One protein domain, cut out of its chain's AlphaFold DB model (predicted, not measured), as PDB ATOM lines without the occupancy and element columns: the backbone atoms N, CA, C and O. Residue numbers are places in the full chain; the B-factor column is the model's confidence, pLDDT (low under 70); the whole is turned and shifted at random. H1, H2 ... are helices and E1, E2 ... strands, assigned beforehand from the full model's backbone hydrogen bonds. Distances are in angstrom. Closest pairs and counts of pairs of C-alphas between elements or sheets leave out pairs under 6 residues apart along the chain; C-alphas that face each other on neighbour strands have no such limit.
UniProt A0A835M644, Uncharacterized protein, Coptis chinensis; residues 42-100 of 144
ATOM      1  N   ALA A  42     276.887  85.942 349.619       85.38
ATOM      2  CA  ALA A  42     276.456  86.082 351.005       85.38
ATOM      3  C   ALA A  42     277.461  86.884 351.859       85.38
ATOM      4  O   ALA A  42     278.578  87.185 351.429       85.38
ATOM      5  N   LEU A  43     277.064  87.217 353.093       84.44
ATOM      6  CA  LEU A  43     277.877  87.990 354.044       84.44
ATOM      7  C   LEU A  43     279.205  87.308 354.409       84.44
ATOM      8  O   LEU A  43     280.169  87.991 354.722       84.44
ATOM      9  N   GLU A  44     279.283  85.983 354.320       85.44
ATOM     10  CA  GLU A  44     280.511  85.214 354.567       85.44
ATOM     11  C   GLU A  44     281.626  85.488 353.544       85.44
ATOM     12  O   GLU A  44     282.809  85.293 353.827       85.44
ATOM     13  N   HIS A  45     281.268  86.000 352.365       86.06
ATOM     14  CA  HIS A  45     282.218  86.336 351.307       86.06
ATOM     15  C   HIS A  45     282.831  87.735 351.465       86.06
ATOM     16  O   HIS A  45     283.743  88.101 350.715       86.06
ATOM     17  N   VAL A  46     282.348  88.530 352.424       89.50
ATOM     18  CA  VAL A  46     282.763  89.918 352.638       89.50
ATOM     19  C   VAL A  46     283.169  90.159 354.088       89.50
ATOM     20  O   VAL A  46     282.580  89.652 355.032       89.50
ATOM     21  N   SER A  47     284.195  90.978 354.283       90.88
ATOM     22  CA  SER A  47     284.562  91.489 355.600       90.88
ATOM     23  C   SER A  47     283.774  92.762 355.866       90.88
ATOM     24  O   SER A  47     283.902  93.721 355.107       90.88
ATOM     25  N   VAL A  48     283.014  92.802 356.957       91.75
ATOM     26  CA  VAL A  48     282.242  93.979 357.373       91.75
ATOM     27  C   VAL A  48     282.833  94.543 358.660       91.75
ATOM     28  O   VAL A  48     282.992  93.822 359.641       91.75
ATOM     29  N   SER A  49     283.156  95.833 358.669       89.88
ATOM     30  CA  SER A  49     283.603  96.554 359.864       89.88
ATOM     31  C   SER A  49     282.791  97.826 360.066       89.88
ATOM     32  O   SER A  49     282.483  98.526 359.106       89.88
ATOM     33  N   PHE A  50     282.465  98.137 361.319       88.12
ATOM     34  CA  PHE A  50     281.696  99.327 361.677       88.12
ATOM     35  C   PHE A  50     282.617 100.400 362.250       88.12
ATOM     36  O   PHE A  50     283.450 100.122 363.114       88.12
ATOM     37  N   ALA A  51     282.445 101.635 361.796       83.50
ATOM     38  CA  ALA A  51     283.248 102.777 362.205       83.50
ATOM     39  C   ALA A  51     282.370 103.988 362.539       83.50
ATOM     40  O   ALA A  51     281.176 104.044 362.233       83.50
ATOM     41  N   ARG A  52     282.975 104.993 363.174       82.19
ATOM     42  CA  ARG A  52     282.326 106.288 363.399       82.19
ATOM     43  C   ARG A  52     282.312 107.098 362.103       82.19
ATOM     44  O   ARG A  52     283.250 107.042 361.301       82.19
ATOM     45  N   SER A  53     281.251 107.863 361.886       75.94
ATOM     46  CA  SER A  53     281.191 108.833 360.794       75.94
ATOM     47  C   SER A  53     282.111 110.026 361.102       75.94
ATOM     48  O   SER A  53     282.191 110.498 362.230       75.94
ATOM     49  N   GLY A  54     282.878 110.478 360.106       64.62
ATOM     50  CA  GLY A  54     283.980 111.438 360.286       64.62
ATOM     51  C   GLY A  54     283.583 112.911 360.155       64.62
ATOM     52  O   GLY A  54     284.370 113.686 359.621       64.62
ATOM     53  N   GLY A  55     282.365 113.288 360.553       70.00
ATOM     54  CA  GLY A  55     281.861 114.665 360.448       70.00
ATOM     55  C   GLY A  55     281.874 115.412 361.791       70.00
ATOM     56  O   GLY A  55     281.826 114.762 362.837       70.00
ATOM     57  N   PRO A  56     281.907 116.762 361.799       64.06
ATOM     58  CA  PRO A  56     281.681 117.545 363.014       64.06
ATOM     59  C   PRO A  56     280.261 117.258 363.517       64.06
ATOM     60  O   PRO A  56     279.283 117.607 362.861       64.06
ATOM     61  N   GLY A  57     280.131 116.549 364.637       58.38
ATOM     62  CA  GLY A  57     278.848 115.987 365.048       58.38
ATOM     63  C   GLY A  57     278.646 115.922 366.556       58.38
ATOM     64  O   GLY A  57     279.592 115.745 367.324       58.38
ATOM     65  N   GLY A  58     277.383 116.071 366.966       68.50
ATOM     66  CA  GLY A  58     276.928 116.010 368.356       68.50
ATOM     67  C   GLY A  58     276.977 114.606 368.974       68.50
ATOM     68  O   GLY A  58     277.607 113.684 368.458       68.50
ATOM     69  N   GLN A  59     276.284 114.428 370.103       66.88
ATOM     70  CA  GLN A  59     276.426 113.262 370.988       66.88
ATOM     71  C   GLN A  59     276.272 111.894 370.282       66.88
ATOM     72  O   GLN A  59     277.005 110.965 370.616       66.88
ATOM     73  N   ASN A  60     275.394 111.777 369.277       60.94
ATOM     74  CA  ASN A  60     275.190 110.534 368.517       60.94
ATOM     75  C   ASN A  60     276.354 110.178 367.574       60.94
ATOM     76  O   ASN A  60     276.685 109.002 367.447       60.94
ATOM     77  N   VAL A  61     277.022 111.166 366.970       62.91
ATOM     78  CA  VAL A  61     278.156 110.951 366.043       62.91
ATOM     79  C   VAL A  61     279.389 110.434 366.788       62.91
ATOM     80  O   VAL A  61     280.127 109.591 366.282       62.91
ATOM     81  N   ASN A  62     279.572 110.871 368.036       62.12
ATOM     82  CA  ASN A  62     280.672 110.414 368.885       62.12
ATOM     83  C   ASN A  62     280.401 109.072 369.588       62.12
ATOM     84  O   ASN A  62     281.353 108.443 370.056       62.12
ATOM     85  N   LYS A  63     279.135 108.632 369.675       64.44
ATOM     86  CA  LYS A  63     278.736 107.429 370.428       64.44
ATOM     87  C   LYS A  63     278.378 106.216 369.567       64.44
ATOM     88  O   LYS A  63     278.547 105.105 370.057       64.44
ATOM     89  N   VAL A  64     277.910 106.385 368.327       66.06
ATOM     90  CA  VAL A  64     277.374 105.266 367.528       66.06
ATOM     91  C   VAL A  64     278.213 105.012 366.274       66.06
ATOM     92  O   VAL A  64     278.490 105.925 365.495       66.06
ATOM     93  N   ASN A  65     278.600 103.752 366.058       74.81
ATOM     94  CA  ASN A  65     279.320 103.309 364.860       74.81
ATOM     95  C   ASN A  65     278.343 103.119 363.688       74.81
ATOM     96  O   ASN A  65     277.927 102.002 363.390       74.81
ATOM     97  N   THR A  66     277.940 104.216 363.051       79.44
ATOM     98  CA  THR A  66     276.949 104.207 361.961       79.44
ATOM     99  C   THR A  66     277.544 104.018 360.565       79.44
ATOM    100  O   THR A  66     276.798 103.755 359.625       79.44
ATOM    101  N   LYS A  67     278.869 104.134 360.392       83.12
ATOM    102  CA  LYS A  67     279.537 103.862 359.111       83.12
ATOM    103  C   LYS A  67     279.795 102.362 358.974       83.12
ATOM    104  O   LYS A  67     280.312 101.750 359.906       83.12
ATOM    105  N   VAL A  68     279.504 101.805 357.800       87.56
ATOM    106  CA  VAL A  68     279.804 100.411 357.449       87.56
ATOM    107  C   VAL A  68     280.862 100.384 356.352       87.56
ATOM    108  O   VAL A  68     280.632 100.892 355.258       87.56
ATOM    109  N   ASP A  69     282.001  99.765 356.642       88.88
ATOM    110  CA  ASP A  69     283.060  99.485 355.678       88.88
ATOM    111  C   ASP A  69     282.983  98.001 355.293       88.88
ATOM    112  O   ASP A  69     283.257  97.119 356.111       88.88
ATOM    113  N   MET A  70     282.601  97.717 354.047       91.25
ATOM    114  CA  MET A  70     282.506  96.360 353.501       91.25
ATOM    115  C   MET A  70     283.639  96.117 352.500       91.25
ATOM    116  O   MET A  70     283.844  96.901 351.576       91.25
ATOM    117  N   ARG A  71     284.386  95.026 352.679       90.94
ATOM    118  CA  ARG A  71     285.530  94.656 351.836       90.94
ATOM    119  C   ARG A  71     285.344  93.262 351.255       90.94
ATOM    120  O   ARG A  71     285.160  92.301 351.995       90.94
ATOM    121  N   PHE A  72     285.462  93.145 349.937       90.38
ATOM    122  CA  PHE A  72     285.403  91.872 349.224       90.38
ATOM    123  C   PHE A  72     286.809  91.388 348.850       90.38
ATOM    124  O   PHE A  72     287.596  92.135 348.270       90.38
ATOM    125  N   ASN A  73     287.138  90.133 349.176       89.06
ATOM    126  CA  ASN A  73     288.437  89.556 348.839       89.06
ATOM    127  C   ASN A  73     288.364  88.759 347.533       89.06
ATOM    128  O   ASN A  73     288.085  87.561 347.524       89.06
ATOM    129  N   VAL A  74     288.723  89.431 346.441       87.81
ATOM    130  CA  VAL A  74     288.737  88.869 345.085       87.81
ATOM    131  C   VAL A  74     289.627  87.624 344.975       87.81
ATOM    132  O   VAL A  74     289.331  86.749 344.175       87.81
ATOM    133  N   LYS A  75     290.683  87.476 345.790       86.94
ATOM    134  CA  LYS A  75     291.576  86.298 345.753       86.94
ATOM    135  C   LYS A  75     290.975  85.045 346.393       86.94
ATOM    136  O   LYS A  75     291.392  83.948 346.053       86.94
ATOM    137  N   LYS A  76     290.019  85.194 347.315       86.19
ATOM    138  CA  LYS A  76     289.374  84.066 348.014       86.19
ATOM    139  C   LYS A  76     288.123  83.540 347.304       86.19
ATOM    140  O   LYS A  76     287.618  82.487 347.672       86.19
ATOM    141  N   ALA A  77     287.620  84.259 346.303       85.94
ATOM    142  CA  ALA A  77     286.416  83.884 345.569       85.94
ATOM    143  C   ALA A  77     286.702  82.723 344.603       85.94
ATOM    144  O   ALA A  77     287.120  82.968 343.477       85.94
ATOM    145  N   TYR A  78     286.541  81.471 345.034       82.94
ATOM    146  CA  TYR A  78     286.839  80.284 344.209       82.94
ATOM    147  C   TYR A  78     285.923  80.156 342.982       82.94
ATOM    148  O   TYR A  78     286.324  79.593 341.976       82.94
ATOM    149  N   TRP A  79     284.720  80.724 343.054       83.19
ATOM    150  CA  TRP A  79     283.730  80.746 341.973       83.19
ATOM    151  C   TRP A  79     283.991  81.810 340.902       83.19
ATOM    152  O   TRP A  79     283.192  81.985 339.985       83.19
ATOM    153  N   LEU A  80     285.045  82.606 341.071       83.50
ATOM    154  CA  LEU A  80     285.460  83.584 340.085       83.50
ATOM    155  C   LEU A  80     286.554  82.956 339.225       83.50
ATOM    156  O   LEU A  80     287.614  82.618 339.756       83.50
ATOM    157  N   SER A  81     286.317  82.851 337.918       84.44
ATOM    158  CA  SER A  81     287.330  82.344 336.995       84.44
ATOM    159  C   SER A  81     288.608  83.184 337.058       84.44
ATOM    160  O   SER A  81     288.574  84.402 337.287       84.44
ATOM    161  N   ASP A  82     289.752  82.539 336.839       83.62
ATOM    162  CA  ASP A  82     291.062  83.178 337.004       83.62
ATOM    163  C   ASP A  82     291.223  84.402 336.107       83.62
ATOM    164  O   ASP A  82     291.697  85.443 336.556       83.62
ATOM    165  N   ARG A  83     290.677  84.350 334.888       83.19
ATOM    166  CA  ARG A  83     290.642  85.495 333.974       83.19
ATOM    167  C   ARG A  83     289.950  86.710 334.593       83.19
ATOM    168  O   ARG A  83     290.443  87.830 334.463       83.19
ATOM    169  N   ILE A  84     288.792  86.526 335.231       85.25
ATOM    170  CA  ILE A  84     288.061  87.644 335.840       85.25
ATOM    171  C   ILE A  84     288.817  88.140 337.076       85.25
ATOM    172  O   ILE A  84     288.966  89.349 337.261       85.25
ATOM    173  N   ARG A  85     289.357  87.223 337.885       87.38
ATOM    174  CA  ARG A  85     290.179  87.551 339.058       87.38
ATOM    175  C   ARG A  85     291.385  88.412 338.675       87.38
ATOM    176  O   ARG A  85     291.603  89.461 339.277       87.38
ATOM    177  N   GLU A  86     292.127  88.001 337.653       87.88
ATOM    178  CA  GLU A  86     293.285  88.720 337.125       87.88
ATOM    179  C   GLU A  86     292.901  90.094 336.586       87.88
ATOM    180  O   GLU A  86     293.559  91.083 336.907       87.88
ATOM    181  N   ARG A  87     291.807  90.188 335.824       88.38
ATOM    182  CA  ARG A  87     291.318  91.470 335.303       88.38
ATOM    183  C   ARG A  87     290.952  92.448 336.412       88.38
ATOM    184  O   ARG A  87     291.349  93.608 336.342       88.38
ATOM    185  N   ILE A  88     290.240  91.994 337.443       87.88
ATOM    186  CA  ILE A  88     289.876  92.846 338.583       87.88
ATOM    187  C   ILE A  88     291.133  93.308 339.333       87.88
ATOM    188  O   ILE A  88     291.239  94.480 339.691       87.88
ATOM    189  N   LEU A  89     292.108  92.418 339.541       87.31
ATOM    190  CA  LEU A  89     293.370  92.774 340.196       87.31
ATOM    191  C   LEU A  89     294.194  93.767 339.368       87.31
ATOM    192  O   LEU A  89     294.731  94.718 339.931       87.31
ATOM    193  N   GLN A  90     294.265  93.589 338.047       87.88
ATOM    194  CA  GLN A  90     294.925  94.535 337.141       87.88
ATOM    195  C   GLN A  90     294.286  95.924 337.226       87.88
ATOM    196  O   GLN A  90     295.001  96.911 337.377       87.88
ATOM    197  N   LEU A  91     292.953  96.004 337.187       86.25
ATOM    198  CA  LEU A  91     292.232  97.273 337.313       86.25
ATOM    199  C   LEU A  91     292.515  97.963 338.653       86.25
ATOM    200  O   LEU A  91     292.773  99.161 338.673       86.25
ATOM    201  N   ALA A  92     292.536  97.208 339.754       84.94
ATOM    202  CA  ALA A  92     292.841  97.757 341.074       84.94
ATOM    203  C   ALA A  92     294.274  98.310 341.173       84.94
ATOM    204  O   ALA A  92     294.500  99.330 341.821       84.94
ATOM    205  N   ILE A  93     295.246  97.659 340.525       82.88
ATOM    206  CA  ILE A  93     296.629  98.153 340.464       82.88
ATOM    207  C   ILE A  93     296.700  99.447 339.654       82.88
ATOM    208  O   ILE A  93     297.375 100.382 340.074       82.88
ATOM    209  N   ILE A  94     296.002  99.513 338.518       82.12
ATOM    210  CA  ILE A  94     295.964 100.712 337.672       82.12
ATOM    211  C   ILE A  94     295.348 101.885 338.440       82.12
ATOM    212  O   ILE A  94     295.931 102.965 338.449       82.12
ATOM    213  N   ASP A  95     294.225 101.671 339.130       81.44
ATOM    214  CA  ASP A  95     293.570 102.698 339.948       81.44
ATOM    215  C   ASP A  95     294.508 103.212 341.053       81.44
ATOM    216  O   ASP A  95     294.770 104.412 341.146       81.44
ATOM    217  N   ALA A  96     295.139 102.297 341.800       79.75
ATOM    218  CA  ALA A  96     296.112 102.646 342.832       79.75
ATOM    219  C   ALA A  96     297.340 103.390 342.277       79.75
ATOM    220  O   ALA A  96     297.844 104.305 342.923       79.75
ATOM    221  N   ALA A  97     297.821 103.019 341.088       77.44
ATOM    222  CA  ALA A  97     298.944 103.685 340.429       77.44
ATOM    223  C   ALA A  97     298.565 105.061 339.854       77.44
ATOM    224  O   ALA A  97     299.418 105.941 339.762       77.44
ATOM    225  N   SER A  98     297.297 105.258 339.485       80.75
ATOM    226  CA  SER A  98     296.770 106.534 338.985       80.75
ATOM    227  C   SER A  98     296.441 107.540 340.092       80.75
ATOM    228  O   SER A  98     296.243 108.724 339.816       80.75
ATOM    229  N   TYR A  99     296.394 107.089 341.348       85.25
ATOM    230  CA  TYR A  99     296.061 107.929 342.486       85.25
ATOM    231  C   TYR A  99     297.128 109.004 342.727       85.25
ATOM    232  O   TYR A  99     298.241 108.731 343.183       85.25
ATOM    233  N   VAL A 100     296.753 110.258 342.483       82.75
ATOM    234  CA  VAL A 100     297.524 111.434 342.887       82.75
ATOM    235  C   VAL A 100     296.952 111.928 344.217       82.75
ATOM    236  O   VAL A 100     295.765 112.267 344.268       82.75
TER     237      VAL A 100
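What this domain is: This is residues 42 to 100 of the 144 residues of an uncharacterized protein of Coptis chinensis (UniProt A0A835M644). A narrow ribbon of two antiparallel strands, E1 and E2, has at one end a looped head that holds the short helix H1; past the ribbon's opposite end the backbone turns after E2, and the long helix H2 folds back as the second limb of an open V. Residues 90 to 100, of which 90 to 98 belong to H2, stick out free. The printed part has 59 residues, with two named helices and two named strands in the order E1, H1, E2, H2, a mixed class. It is extended and flat, with a radius of gyration of the C-alphas of 16.5 A and spans of 48 by 33 by 9 A.

Where its parts are: E1, residues 46 to 51, begins at C-alpha 46 at (282.763, 89.918, 352.638) and is 16.0 A long. H1 is residues 59 to 63. E2, residues 67 to 72, is 16.6 A long. H2, residues 82 to 98, is 24.1 A long and ends at C-alpha 98 at (296.770, 106.534, 338.985).

How they stand to each other: E1 and E2 are antiparallel neighbours, with 159 degrees between their directions. The C-alphas of Val 48 and Met 70 face each other at 4.6 A. N 49 and O 69, 2.9 A apart, and N 69 and O 49, 2.8 A apart, are within hydrogen-bond range. H2 is apart from E1 and from H1, with no C-alpha of either within 8 A of it. In H1 and H2 every O i to N i+4 pair is within hydrogen-bond range.

The domain as a whole: The two C-alphas farthest apart, those of Gln 59 and Arg 83, are 48.4 A apart. The printed part has no cut. The link from H1 to E2 is tight; those from E1 to H1 and from E2 to H2 are short. Residues 78 to 83 also stand free. The mean pLDDT of the printed part is 81.4; residue 54 and residues 56 to 64 are under 70.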